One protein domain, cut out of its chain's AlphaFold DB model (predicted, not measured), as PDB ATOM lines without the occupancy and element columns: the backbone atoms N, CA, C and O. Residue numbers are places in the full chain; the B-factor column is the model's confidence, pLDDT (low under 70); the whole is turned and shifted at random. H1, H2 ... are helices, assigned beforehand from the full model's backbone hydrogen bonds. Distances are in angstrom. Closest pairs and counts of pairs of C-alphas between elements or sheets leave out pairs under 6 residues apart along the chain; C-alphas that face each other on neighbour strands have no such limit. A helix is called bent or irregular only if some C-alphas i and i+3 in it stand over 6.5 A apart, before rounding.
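AT A GLANCE: This is residues 582 to 678 of the 761 residues of the protein "Putative guanine nucleotide exchange factor MCF2L2" of Chelonia mydas (UniProt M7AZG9). Look for a slim rod: the long helix H4 runs along most of its length, and H1 and H2 pack on different parts of H4, making with it a loose three-helix up-and-down bundle, in which each helix runs against the one before it. The short helix H3 sits at one end of the rod, near H4. The printed part has 97 residues with four named helices, H1, H2, H3 and H4 along the chain, and no named strand; the class is all helix. The whole is loose, with a radius of gyration of the C-alphas of 16.2 A and spans of 53 by 19 by 17 A.

IN THESE COORDINATES: Find C-alpha 646 at (11.808, -26.810, -9.067); from there H4, residues 646 to 677, runs 46.5 A to C-alpha 677 at (-15.655, -24.231, 28.426). H1, residues 582 to 599, begins at C-alpha 582 at (14.207, -27.219, 8.444) and is 25.8 A long. H2 holds residues 608 to 623, 22.5 A. H3 holds residues 633 to 643, 15.4 A, and is irregular: C-alphas 639 and 642 are 8.2 A apart.

HOW THE PARTS SIT: H4 touches H1 with its residues 652 to 666 alone, at a shallow tilt of 29 degrees, the same way; the closest C-alphas, of Cys 590 and Leu 659, are 6.0 A apart. H4 touches H2 with its residues 666 to 677 alone, at 28 degrees, a shallow tilt, opposite ways; the closest C-alphas, of Gln 608 and Ala 677, are 4.6 A apart. H1 and H2 are close but not clearly touching, with C-alphas 593 and 621 closest at 7.5 A. H3 and H4 are near each other, while H1 and H3 are apart. In H1 and H2 every O i to N i+4 pair is within hydrogen-bond range; in H3 5 of 7 are, in H4 27 of 28.

THE WHOLE: The farthest C-alphas, of Ser 607 and Met 642, are 53.1 A apart. The printed part has no cut; H3 to H4 is a tight link, and no link is long. Look at residues 629 to 631 for pLDDT under 70.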
ATOM      1  N   GLN A 582      15.276 -28.157   8.075       90.38
ATOM      2  CA  GLN A 582      14.207 -27.219   8.444       90.38
ATOM      3  C   GLN A 582      12.834 -27.673   7.918       90.38
ATOM      4  O   GLN A 582      11.856 -27.654   8.667       90.38
ATOM      5  N   LEU A 583      12.760 -28.173   6.678       91.06
ATOM      6  CA  LEU A 583      11.523 -28.746   6.126       91.06
ATOM      7  C   LEU A 583      11.032 -29.959   6.936       91.06
ATOM      8  O   LEU A 583       9.835 -30.071   7.208       91.06
ATOM      9  N   ASP A 584      11.933 -30.843   7.368       92.69
ATOM     10  CA  ASP A 584      11.566 -32.011   8.168       92.69
ATOM     11  C   ASP A 584      11.170 -31.646   9.609       92.69
ATOM     12  O   ASP A 584      10.207 -32.227  10.109       92.69
ATOM     13  N   LYS A 585      11.783 -30.640  10.255       91.31
ATOM     14  CA  LYS A 585      11.282 -30.102  11.544       91.31
ATOM     15  C   LYS A 585       9.830 -29.625  11.425       91.31
ATOM     16  O   LYS A 585       8.987 -30.014  12.234       91.31
ATOM     17  N   ALA A 586       9.528 -28.834  10.393       91.25
ATOM     18  CA  ALA A 586       8.182 -28.326  10.138       91.25
ATOM     19  C   ALA A 586       7.168 -29.459   9.876       91.25
ATOM     20  O   ALA A 586       6.062 -29.438  10.421       91.25
ATOM     21  N   ARG A 587       7.547 -30.490   9.106       92.00
ATOM     22  CA  ARG A 587       6.715 -31.689   8.866       92.00
ATOM     23  C   ARG A 587       6.394 -32.449  10.156       92.00
ATOM     24  O   ARG A 587       5.221 -32.739  10.395       92.00
ATOM     25  N   HIS A 588       7.401 -32.713  10.994       93.00
ATOM     26  CA  HIS A 588       7.217 -33.400  12.278       93.00
ATOM     27  C   HIS A 588       6.330 -32.590  13.234       93.00
ATOM     28  O   HIS A 588       5.486 -33.172  13.915       93.00
ATOM     29  N   TRP A 589       6.451 -31.255  13.252       93.50
ATOM     30  CA  TRP A 589       5.541 -30.397  14.019       93.50
ATOM     31  C   TRP A 589       4.096 -30.499  13.509       93.50
ATOM     32  O   TRP A 589       3.184 -30.716  14.303       93.50
ATOM     33  N   CYS A 590       3.873 -30.454  12.189       93.00
ATOM     34  CA  CYS A 590       2.536 -30.655  11.618       93.00
ATOM     35  C   CYS A 590       1.936 -32.015  12.017       93.00
ATOM     36  O   CYS A 590       0.758 -32.104  12.354       93.00
ATOM     37  N   GLU A 591       2.734 -33.083  11.989       94.75
ATOM     38  CA  GLU A 591       2.294 -34.439  12.339       94.75
ATOM     39  C   GLU A 591       2.008 -34.604  13.834       94.75
ATOM     40  O   GLU A 591       0.976 -35.175  14.192       94.75
ATOM     41  N   ALA A 592       2.838 -34.026  14.707       94.38
ATOM     42  CA  ALA A 592       2.561 -33.949  16.138       94.38
ATOM     43  C   ALA A 592       1.279 -33.147  16.431       94.38
ATOM     44  O   ALA A 592       0.493 -33.541  17.294       94.38
ATOM     45  N   GLY A 593       1.023 -32.069  15.680       93.94
ATOM     46  CA  GLY A 593      -0.186 -31.257  15.818       93.94
ATOM     47  C   GLY A 593      -1.458 -31.984  15.372       93.94
ATOM     48  O   GLY A 593      -2.453 -31.997  16.098       93.94
ATOM     49  N   ILE A 594      -1.412 -32.674  14.226       94.81
ATOM     50  CA  ILE A 594      -2.502 -33.541  13.749       94.81
ATOM     51  C   ILE A 594      -2.768 -34.675  14.750       94.81
ATOM     52  O   ILE A 594      -3.924 -34.952  15.071       94.81
ATOM     53  N   TYR A 595      -1.718 -35.303  15.288       94.88
ATOM     54  CA  TYR A 595      -1.846 -36.347  16.308       94.88
ATOM     55  C   TYR A 595      -2.459 -35.815  17.612       94.88
ATOM     56  O   TYR A 595      -3.350 -36.451  18.179       94.88
ATOM     57  N   LEU A 596      -2.050 -34.624  18.064       94.31
ATOM     58  CA  LEU A 596      -2.643 -33.960  19.224       94.31
ATOM     59  C   LEU A 596      -4.143 -33.732  19.009       94.31
ATOM     60  O   LEU A 596      -4.937 -34.151  19.848       94.31
ATOM     61  N   LEU A 597      -4.542 -33.160  17.868       92.56
ATOM     62  CA  LEU A 597      -5.949 -32.936  17.519       92.56
ATOM     63  C   LEU A 597      -6.752 -34.247  17.455       92.56
ATOM     64  O   LEU A 597      -7.865 -34.306  17.978       92.56
ATOM     65  N   ALA A 598      -6.181 -35.306  16.875       91.69
ATOM     66  CA  ALA A 598      -6.809 -36.625  16.789       91.69
ATOM     67  C   ALA A 598      -6.925 -37.343  18.148       91.69
ATOM     68  O   ALA A 598      -7.836 -38.149  18.337       91.69
ATOM     69  N   SER A 599      -6.039 -37.051  19.110       89.56
ATOM     70  CA  SER A 599      -6.067 -37.671  20.445       89.56
ATOM     71  C   SER A 599      -7.131 -37.081  21.387       89.56
ATOM     72  O   SER A 599      -7.455 -37.689  22.412       89.56
ATOM     73  N   GLN A 600      -7.738 -35.941  21.031       88.00
ATOM     74  CA  GLN A 600      -8.786 -35.279  21.819       88.00
ATOM     75  C   GLN A 600     -10.151 -35.981  21.712       88.00
ATOM     76  O   GLN A 600     -11.060 -35.536  21.004       88.00
ATOM     77  N   ALA A 601     -10.290 -37.081  22.454       78.81
ATOM     78  CA  ALA A 601     -11.488 -37.916  22.496       78.81
ATOM     79  C   ALA A 601     -12.776 -37.110  22.791       78.81
ATOM     80  O   ALA A 601     -12.859 -36.328  23.742       78.81
ATOM     81  N   VAL A 602     -13.790 -37.300  21.938       75.00
ATOM     82  CA  VAL A 602     -14.997 -36.452  21.858       75.00
ATOM     83  C   VAL A 602     -15.884 -36.554  23.103       75.00
ATOM     84  O   VAL A 602     -16.582 -35.600  23.438       75.00
ATOM     85  N   ASP A 603     -15.857 -37.688  23.798       71.88
ATOM     86  CA  ASP A 603     -16.499 -37.910  25.096       71.88
ATOM     87  C   ASP A 603     -15.852 -37.058  26.200       71.88
ATOM     88  O   ASP A 603     -16.545 -36.350  26.930       71.88
ATOM     89  N   LYS A 604     -14.517 -37.058  26.279       74.62
ATOM     90  CA  LYS A 604     -13.762 -36.328  27.308       74.62
ATOM     91  C   LYS A 604     -13.868 -34.815  27.139       74.62
ATOM     92  O   LYS A 604     -13.944 -34.098  28.129       74.62
ATOM     93  N   CYS A 605     -13.936 -34.326  25.901       80.75
ATOM     94  CA  CYS A 605     -14.065 -32.895  25.606       80.75
ATOM     95  C   CYS A 605     -15.478 -32.310  25.828       80.75
ATOM     96  O   CYS A 605     -15.678 -31.131  25.545       80.75
ATOM     97  N   GLN A 606     -16.463 -33.093  26.296       80.00
ATOM     98  CA  GLN A 606     -17.818 -32.596  26.598       80.00
ATOM     99  C   GLN A 606     -17.979 -32.027  28.016       80.00
ATOM    100  O   GLN A 606     -18.952 -31.318  28.270       80.00
ATOM    101  N   SER A 607     -17.055 -32.304  28.943       85.88
ATOM    102  CA  SER A 607     -17.024 -31.622  30.241       85.88
ATOM    103  C   SER A 607     -16.317 -30.267  30.125       85.88
ATOM    104  O   SER A 607     -15.426 -30.095  29.294       85.88
ATOM    105  N   GLN A 608     -16.683 -29.307  30.984       86.00
ATOM    106  CA  GLN A 608     -16.028 -27.990  31.035       86.00
ATOM    107  C   GLN A 608     -14.512 -28.150  31.271       86.00
ATOM    108  O   GLN A 608     -13.707 -27.643  30.500       86.00
ATOM    109  N   GLU A 609     -14.142 -28.951  32.273       86.56
ATOM    110  CA  GLU A 609     -12.762 -29.297  32.643       86.56
ATOM    111  C   GLU A 609     -11.987 -29.978  31.498       86.56
ATOM    112  O   GLU A 609     -10.824 -29.661  31.246       86.56
ATOM    113  N   GLY A 610     -12.631 -30.882  30.751       88.56
ATOM    114  CA  GLY A 610     -12.025 -31.549  29.598       88.56
ATOM    115  C   GLY A 610     -11.837 -30.621  28.397       88.56
ATOM    116  O   GLY A 610     -10.842 -30.740  27.682       88.56
ATOM    117  N   ALA A 611     -12.744 -29.660  28.191       89.12
ATOM    118  CA  ALA A 611     -12.597 -28.618  27.180       89.12
ATOM    119  C   ALA A 611     -11.503 -27.598  27.549       89.12
ATOM    120  O   ALA A 611     -10.725 -27.203  26.682       89.12
ATOM    121  N   GLU A 612     -11.397 -27.218  28.826       89.50
ATOM    122  CA  GLU A 612     -10.327 -26.361  29.361       89.50
ATOM    123  C   GLU A 612      -8.951 -27.043  29.270       89.50
ATOM    124  O   GLU A 612      -7.987 -26.430  28.811       89.50
ATOM    125  N   THR A 613      -8.866 -28.337  29.601       90.88
ATOM    126  CA  THR A 613      -7.634 -29.135  29.452       90.88
ATOM    127  C   THR A 613      -7.208 -29.225  27.985       90.88
ATOM    128  O   THR A 613      -6.074 -28.895  27.644       90.88
ATOM    129  N   ALA A 614      -8.142 -29.569  27.089       92.44
ATOM    130  CA  ALA A 614      -7.890 -29.656  25.651       92.44
ATOM    131  C   ALA A 614      -7.509 -28.307  25.005       92.44
ATOM    132  O   ALA A 614      -6.855 -28.298  23.960       92.44
ATOM    133  N   LEU A 615      -7.900 -27.174  25.602       91.88
ATOM    134  CA  LEU A 615      -7.419 -25.844  25.216       91.88
ATOM    135  C   LEU A 615      -5.994 -25.590  25.701       91.88
ATOM    136  O   LEU A 615      -5.168 -25.153  24.904       91.88
ATOM    137  N   CYS A 616      -5.699 -25.903  26.964       92.25
ATOM    138  CA  CYS A 616      -4.368 -25.751  27.548       92.25
ATOM    139  C   CYS A 616      -3.308 -26.536  26.755       92.25
ATOM    140  O   CYS A 616      -2.256 -25.989  26.424       92.25
ATOM    141  N   ASP A 617      -3.613 -27.777  26.359       93.56
ATOM    142  CA  ASP A 617      -2.717 -28.591  25.527       93.56
ATOM    143  C   ASP A 617      -2.475 -27.977  24.135       93.56
ATOM    144  O   ASP A 617      -1.341 -27.981  23.653       93.56
ATOM    145  N   ILE A 618      -3.505 -27.397  23.502       93.31
ATOM    146  CA  ILE A 618      -3.358 -26.693  22.215       93.31
ATOM    147  C   ILE A 618      -2.529 -25.415  22.384       93.31
ATOM    148  O   ILE A 618      -1.622 -25.172  21.596       93.31
ATOM    149  N   GLU A 619      -2.819 -24.586  23.386       92.06
ATOM    150  CA  GLU A 619      -2.117 -23.315  23.603       92.06
ATOM    151  C   GLU A 619      -0.642 -23.553  23.978       92.06
ATOM    152  O   GLU A 619       0.245 -22.855  23.482       92.06
ATOM    153  N   LYS A 620      -0.354 -24.621  24.733       93.06
ATOM    154  CA  LYS A 620       1.005 -25.116  24.998       93.06
ATOM    155  C   LYS A 620       1.712 -25.617  23.733       93.06
ATOM    156  O   LYS A 620       2.895 -25.335  23.560       93.06
ATOM    157  N   PHE A 621       1.014 -26.336  22.850       92.88
ATOM    158  CA  PHE A 621       1.579 -26.830  21.590       92.88
ATOM    159  C   PHE A 621       1.865 -25.699  20.591       92.88
ATOM    160  O   PHE A 621       2.953 -25.633  20.026       92.88
ATOM    161  N   LEU A 622       0.939 -24.751  20.428       90.00
ATOM    162  CA  LEU A 622       1.158 -23.548  19.617       90.00
ATOM    163  C   LEU A 622       2.301 -22.679  20.173       90.00
ATOM    164  O   LEU A 622       2.980 -21.995  19.411       90.00
ATOM    165  N   GLY A 623       2.577 -22.760  21.480       87.31
ATOM    166  CA  GLY A 623       3.752 -22.151  22.105       87.31
ATOM    167  C   GLY A 623       5.095 -22.596  21.505       87.31
ATOM    168  O   GLY A 623       6.006 -21.773  21.431       87.31
ATOM    169  N   THR A 624       5.217 -23.840  21.016       88.44
ATOM    170  CA  THR A 624       6.461 -24.344  20.393       88.44
ATOM    171  C   THR A 624       6.604 -23.962  18.921       88.44
ATOM    172  O   THR A 624       7.681 -24.124  18.348       88.44
ATOM    173  N   ALA A 625       5.557 -23.423  18.284       81.62
ATOM    174  CA  ALA A 625       5.544 -23.169  16.843       81.62
ATOM    175  C   ALA A 625       6.708 -22.271  16.381       81.62
ATOM    176  O   ALA A 625       7.241 -22.471  15.294       81.62
ATOM    177  N   LYS A 626       7.175 -21.341  17.227       75.81
ATOM    178  CA  LYS A 626       8.314 -20.450  16.932       75.81
ATOM    179  C   LYS A 626       9.660 -21.166  16.746       75.81
ATOM    180  O   LYS A 626      10.573 -20.569  16.189       75.81
ATOM    181  N   GLU A 627       9.790 -22.410  17.206       72.88
ATOM    182  CA  GLU A 627      11.007 -23.229  17.077       72.88
ATOM    183  C   GLU A 627      10.959 -24.172  15.857       72.88
ATOM    184  O   GLU A 627      11.956 -24.813  15.517       72.88
ATOM    185  N   HIS A 628       9.800 -24.261  15.190       72.12
ATOM    186  CA  HIS A 628       9.521 -25.232  14.124       72.12
ATOM    187  C   HIS A 628       8.894 -24.636  12.854       72.12
ATOM    188  O   HIS A 628       8.894 -25.289  11.811       72.12
ATOM    189  N   GLN A 629       8.357 -23.417  12.921       68.06
ATOM    190  CA  GLN A 629       7.925 -22.662  11.751       68.06
ATOM    191  C   GLN A 629       9.136 -22.285  10.896       68.06
ATOM    192  O   GLN A 629      10.170 -21.845  11.399       68.06
ATOM    193  N   LEU A 630       8.975 -22.414   9.582       69.19
ATOM    194  CA  LEU A 630       9.893 -21.807   8.628       69.19
ATOM    195  C   LEU A 630       9.807 -20.281   8.796       69.19
ATOM    196  O   LEU A 630       8.702 -19.737   8.883       69.19
ATOM    197  N   SER A 631      10.954 -19.596   8.840       59.53
ATOM    198  CA  SER A 631      11.023 -18.127   8.851       59.53
ATOM    199  C   SER A 631      10.192 -17.520   7.716       59.53
ATOM    200  O   SER A 631       9.956 -18.194   6.713       59.53
ATOM    201  N   ASN A 632       9.796 -16.242   7.857       70.12
ATOM    202  CA  ASN A 632       9.083 -15.439   6.845       70.12
ATOM    203  C   ASN A 632       9.381 -15.949   5.420       70.12
ATOM    204  O   ASN A 632      10.544 -15.874   5.015       70.12
ATOM    205  N   PRO A 633       8.394 -16.457   4.650       72.25
ATOM    206  CA  PRO A 633       8.674 -17.205   3.424       72.25
ATOM    207  C   PRO A 633       9.595 -16.491   2.426       72.25
ATOM    208  O   PRO A 633      10.347 -17.151   1.716       72.25
ATOM    209  N   LYS A 634       9.603 -15.150   2.402       77.19
ATOM    210  CA  LYS A 634      10.573 -14.373   1.610       77.19
ATOM    211  C   LYS A 634      12.013 -14.544   2.098       77.19
ATOM    212  O   LYS A 634      12.891 -14.795   1.287       77.19
ATOM    213  N   GLU A 635      12.258 -14.426   3.399       80.50
ATOM    214  CA  GLU A 635      13.581 -14.638   4.006       80.50
ATOM    215  C   GLU A 635      14.046 -16.085   3.820       80.50
ATOM    216  O   GLU A 635      15.189 -16.305   3.430       80.50
ATOM    217  N   PHE A 636      13.144 -17.059   3.998       82.50
ATOM    218  CA  PHE A 636      13.433 -18.474   3.765       82.50
ATOM    219  C   PHE A 636      13.841 -18.754   2.309       82.50
ATOM    220  O   PHE A 636      14.903 -19.325   2.074       82.50
ATOM    221  N   TYR A 637      13.060 -18.313   1.313       83.25
ATOM    222  CA  TYR A 637      13.450 -18.513  -0.087       83.25
ATOM    223  C   TYR A 637      14.729 -17.734  -0.450       83.25
ATOM    224  O   TYR A 637      15.598 -18.294  -1.112       83.25
ATOM    225  N   ASN A 638      14.914 -16.506   0.053       84.38
ATOM    226  CA  ASN A 638      16.143 -15.730  -0.164       84.38
ATOM    227  C   ASN A 638      17.397 -16.410   0.426       84.38
ATOM    228  O   ASN A 638      18.475 -16.312  -0.155       84.38
ATOM    229  N   GLN A 639      17.279 -17.103   1.564       85.50
ATOM    230  CA  GLN A 639      18.393 -17.815   2.210       85.50
ATOM    231  C   GLN A 639      18.916 -18.989   1.362       85.50
ATOM    232  O   GLN A 639      20.107 -19.307   1.413       85.50
ATOM    233  N   PHE A 640      18.039 -19.621   0.578       88.44
ATOM    234  CA  PHE A 640      18.326 -20.853  -0.162       88.44
ATOM    235  C   PHE A 640      18.241 -20.707  -1.694       88.44
ATOM    236  O   PHE A 640      18.332 -21.706  -2.401       88.44
ATOM    237  N   ASP A 641      18.123 -19.484  -2.225       85.00
ATOM    238  CA  ASP A 641      17.919 -19.191  -3.659       85.00
ATOM    239  C   ASP A 641      18.904 -19.933  -4.585       85.00
ATOM    240  O   ASP A 641      18.498 -20.587  -5.543       85.00
ATOM    241  N   MET A 642      20.188 -19.973  -4.205       83.25
ATOM    242  CA  MET A 642      21.262 -20.670  -4.934       83.25
ATOM    243  C   MET A 642      21.078 -22.195  -5.098       83.25
ATOM    244  O   MET A 642      21.843 -22.808  -5.839       83.25
ATOM    245  N   ILE A 643      20.143 -22.821  -4.374       89.62
ATOM    246  CA  ILE A 643      19.911 -24.278  -4.372       89.62
ATOM    247  C   ILE A 643      18.439 -24.668  -4.599       89.62
ATOM    248  O   ILE A 643      18.092 -25.846  -4.526       89.62
ATOM    249  N   LEU A 644      17.550 -23.705  -4.860       84.88
ATOM    250  CA  LEU A 644      16.107 -23.942  -4.973       84.88
ATOM    251  C   LEU A 644      15.706 -24.461  -6.364       84.88
ATOM    252  O   LEU A 644      15.131 -23.738  -7.181       84.88
ATOM    253  N   THR A 645      15.964 -25.748  -6.617       86.38
ATOM    254  CA  THR A 645      15.451 -26.443  -7.812       86.38
ATOM    255  C   THR A 645      13.912 -26.481  -7.822       86.38
ATOM    256  O   THR A 645      13.278 -26.317  -6.769       86.38
ATOM    257  N   PRO A 646      13.266 -26.718  -8.983       86.62
ATOM    258  CA  PRO A 646      11.808 -26.810  -9.067       86.62
ATOM    259  C   PRO A 646      11.196 -27.857  -8.123       86.62
ATOM    260  O   PRO A 646      10.152 -27.596  -7.525       86.62
ATOM    261  N   GLU A 647      11.851 -29.007  -7.935       85.50
ATOM    262  CA  GLU A 647      11.398 -30.077  -7.039       85.50
ATOM    263  C   GLU A 647      11.476 -29.640  -5.575       85.50
ATOM    264  O   GLU A 647      10.497 -29.768  -4.838       85.50
ATOM    265  N   ILE A 648      12.616 -29.075  -5.161       86.75
ATOM    266  CA  ILE A 648      12.847 -28.611  -3.787       86.75
ATOM    267  C   ILE A 648      11.894 -27.456  -3.451       86.75
ATOM    268  O   ILE A 648      11.294 -27.439  -2.374       86.75
ATOM    269  N   LYS A 649      11.670 -26.531  -4.389       88.38
ATOM    270  CA  LYS A 649      10.717 -25.424  -4.237       88.38
ATOM    271  C   LYS A 649       9.275 -25.921  -4.103       88.38
ATOM    272  O   LYS A 649       8.572 -25.495  -3.188       88.38
ATOM    273  N   ALA A 650       8.849 -26.866  -4.943       88.69
ATOM    274  CA  ALA A 650       7.529 -27.490  -4.834       88.69
ATOM    275  C   ALA A 650       7.374 -28.325  -3.546       88.69
ATOM    276  O   ALA A 650       6.280 -28.412  -2.986       88.69
ATOM    277  N   ASN A 651       8.456 -28.931  -3.050       88.56
ATOM    278  CA  ASN A 651       8.478 -29.640  -1.773       88.56
ATOM    279  C   ASN A 651       8.319 -28.674  -0.586       88.56
ATOM    280  O   ASN A 651       7.468 -28.895   0.275       88.56
ATOM    281  N   ALA A 652       9.059 -27.562  -0.579       88.81
ATOM    282  CA  ALA A 652       8.930 -26.513   0.431       88.81
ATOM    283  C   ALA A 652       7.510 -25.919   0.469       88.81
ATOM    284  O   ALA A 652       6.919 -25.812   1.541       88.81
ATOM    285  N   GLN A 653       6.916 -25.629  -0.694       88.75
ATOM    286  CA  GLN A 653       5.533 -25.143  -0.796       88.75
ATOM    287  C   GLN A 653       4.512 -26.108  -0.171       88.75
ATOM    288  O   GLN A 653       3.615 -25.663   0.541       88.75
ATOM    289  N   LYS A 654       4.667 -27.428  -0.356       90.69
ATOM    290  CA  LYS A 654       3.803 -28.437   0.291       90.69
ATOM    291  C   LYS A 654       3.929 -28.438   1.818       90.69
ATOM    292  O   LYS A 654       2.945 -28.694   2.504       90.69
ATOM    293  N   VAL A 655       5.121 -28.163   2.355       89.81
ATOM    294  CA  VAL A 655       5.344 -28.065   3.809       89.81
ATOM    295  C   VAL A 655       4.749 -26.773   4.375       89.81
ATOM    296  O   VAL A 655       4.110 -26.826   5.421       89.81
ATOM    297  N   VAL A 656       4.879 -25.646   3.664       87.31
ATOM    298  CA  VAL A 656       4.218 -24.378   4.029       87.31
ATOM    299  C   VAL A 656       2.696 -24.544   4.056       87.31
ATOM    300  O   VAL A 656       2.083 -24.218   5.066       87.31
ATOM    301  N   GLN A 657       2.093 -25.147   3.024       90.12
ATOM    302  CA  GLN A 657       0.646 -25.399   3.016       90.12
ATOM    303  C   GLN A 657       0.216 -26.281   4.198       90.12
ATOM    304  O   GLN A 657      -0.733 -25.953   4.900       90.12
ATOM    305  N   LYS A 658       0.962 -27.356   4.495       90.88
ATOM    306  CA  LYS A 658       0.665 -28.241   5.635       90.88
ATOM    307  C   LYS A 658       0.742 -27.516   6.991       90.88
ATOM    308  O   LYS A 658      -0.012 -27.872   7.894       90.88
ATOM    309  N   LEU A 659       1.615 -26.512   7.143       89.31
ATOM    310  CA  LEU A 659       1.659 -25.653   8.337       89.31
ATOM    311  C   LEU A 659       0.396 -24.783   8.448       89.31
ATOM    312  O   LEU A 659      -0.206 -24.724   9.521       89.31
ATOM    313  N   GLU A 660      -0.012 -24.138   7.352       88.38
ATOM    314  CA  GLU A 660      -1.220 -23.301   7.287       88.38
ATOM    315  C   GLU A 660      -2.488 -24.118   7.585       88.38
ATOM    316  O   GLU A 660      -3.278 -23.738   8.451       88.38
ATOM    317  N   ASP A 661      -2.634 -25.283   6.947       92.19
ATOM    318  CA  ASP A 661      -3.768 -26.196   7.131       92.19
ATOM    319  C   ASP A 661      -3.895 -26.644   8.602       92.19
ATOM    320  O   ASP A 661      -4.988 -26.652   9.173       92.19
ATOM    321  N   VAL A 662      -2.776 -26.999   9.248       92.31
ATOM    322  CA  VAL A 662      -2.757 -27.436  10.656       92.31
ATOM    323  C   VAL A 662      -3.045 -26.280  11.616       92.31
ATOM    324  O   VAL A 662      -3.770 -26.479  12.595       92.31
ATOM    325  N   GLN A 663      -2.557 -25.067  11.337       89.88
ATOM    326  CA  GLN A 663      -2.914 -23.881  12.120       89.88
ATOM    327  C   GLN A 663      -4.419 -23.595  12.029       89.88
ATOM    328  O   GLN A 663      -5.071 -23.388  13.052       89.88
ATOM    329  N   GLU A 664      -5.005 -23.675  10.831       92.69
ATOM    330  CA  GLU A 664      -6.441 -23.462  10.629       92.69
ATOM    331  C   GLU A 664      -7.291 -24.526  11.359       92.69
ATOM    332  O   GLU A 664      -8.340 -24.211  11.933       92.69
ATOM    333  N   MET A 665      -6.825 -25.783  11.419       94.50
ATOM    334  CA  MET A 665      -7.452 -26.828  12.242       94.50
ATOM    335  C   MET A 665      -7.387 -26.507  13.742       94.50
ATOM    336  O   MET A 665      -8.389 -26.691  14.442       94.50
ATOM    337  N   PHE A 666      -6.252 -26.006  14.246       93.81
ATOM    338  CA  PHE A 666      -6.130 -25.573  15.641       93.81
ATOM    339  C   PHE A 666      -7.059 -24.403  15.966       93.81
ATOM    340  O   PHE A 666      -7.766 -24.465  16.972       93.81
ATOM    341  N   ASP A 667      -7.132 -23.386  15.108       92.50
ATOM    342  CA  ASP A 667      -7.988 -22.212  15.310       92.50
ATOM    343  C   ASP A 667      -9.475 -22.615  15.345       92.50
ATOM    344  O   ASP A 667     -10.210 -22.277  16.283       92.50
ATOM    345  N   LYS A 668      -9.914 -23.444  14.384       93.44
ATOM    346  CA  LYS A 668     -11.260 -24.048  14.361       93.44
ATOM    347  C   LYS A 668     -11.544 -24.847  15.635       93.44
ATOM    348  O   LYS A 668     -12.630 -24.724  16.219       93.44
ATOM    349  N   ARG A 669     -10.577 -25.645  16.103       93.31
ATOM    350  CA  ARG A 669     -10.719 -26.454  17.320       93.31
ATOM    351  C   ARG A 669     -10.807 -25.582  18.570       93.31
ATOM    352  O   ARG A 669     -11.730 -25.795  19.359       93.31
ATOM    353  N   GLN A 670      -9.952 -24.569  18.720       93.44
ATOM    354  CA  GLN A 670     -10.019 -23.610  19.825       93.44
ATOM    355  C   GLN A 670     -11.382 -22.917  19.894       93.44
ATOM    356  O   GLN A 670     -11.977 -22.859  20.968       93.44
ATOM    357  N   VAL A 671     -11.919 -22.441  18.764       92.38
ATOM    358  CA  VAL A 671     -13.248 -21.804  18.710       92.38
ATOM    359  C   VAL A 671     -14.361 -22.766  19.147       92.38
ATOM    360  O   VAL A 671     -15.334 -22.331  19.765       92.38
ATOM    361  N   SER A 672     -14.233 -24.070  18.870       90.00
ATOM    362  CA  SER A 672     -15.190 -25.079  19.349       90.00
ATOM    363  C   SER A 672     -15.076 -25.336  20.859       90.00
ATOM    364  O   SER A 672     -16.090 -25.323  21.554       90.00
ATOM    365  N   LEU A 673     -13.859 -25.483  21.393       90.06
ATOM    366  CA  LEU A 673     -13.628 -25.779  22.809       90.06
ATOM    367  C   LEU A 673     -13.919 -24.565  23.706       90.06
ATOM    368  O   LEU A 673     -14.531 -24.721  24.758       90.06
ATOM    369  N   LYS A 674     -13.597 -23.340  23.262       90.62
ATOM    370  CA  LYS A 674     -13.917 -22.086  23.979       90.62
ATOM    371  C   LYS A 674     -15.432 -21.900  24.173       90.62
ATOM    372  O   LYS A 674     -15.847 -21.307  25.162       90.62
ATOM    373  N   LYS A 675     -16.269 -22.475  23.295       87.62
ATOM    374  CA  LYS A 675     -17.739 -22.519  23.451       87.62
ATOM    375  C   LYS A 675     -18.234 -23.600  24.423       87.62
ATOM    376  O   LYS A 675     -19.328 -23.449  24.950       87.62
ATOM    377  N   LEU A 676     -17.459 -24.663  24.648       84.75
ATOM    378  CA  LEU A 676     -17.779 -25.750  25.588       84.75
ATOM    379  C   LEU A 676     -17.294 -25.441  27.016       84.75
ATOM    380  O   LEU A 676     -17.977 -25.774  27.980       84.75
ATOM    381  N   ALA A 677     -16.160 -24.747  27.151       83.00
ATOM    382  CA  ALA A 677     -15.655 -24.231  28.426       83.00
ATOM    383  C   ALA A 677     -16.495 -23.052  28.973       83.00
ATOM    384  O   ALA A 677     -16.574 -22.832  30.182       83.00
ATOM    385  N   ALA A 678     -17.157 -22.285  28.100       81.31
ATOM    386  CA  ALA A 678     -18.017 -21.179  28.510       81.31
ATOM    387  C   ALA A 678     -19.271 -21.678  29.256       81.31
ATOM    388  O   ALA A 678     -20.177 -22.267  28.663       81.31
TER     389      ALA A 678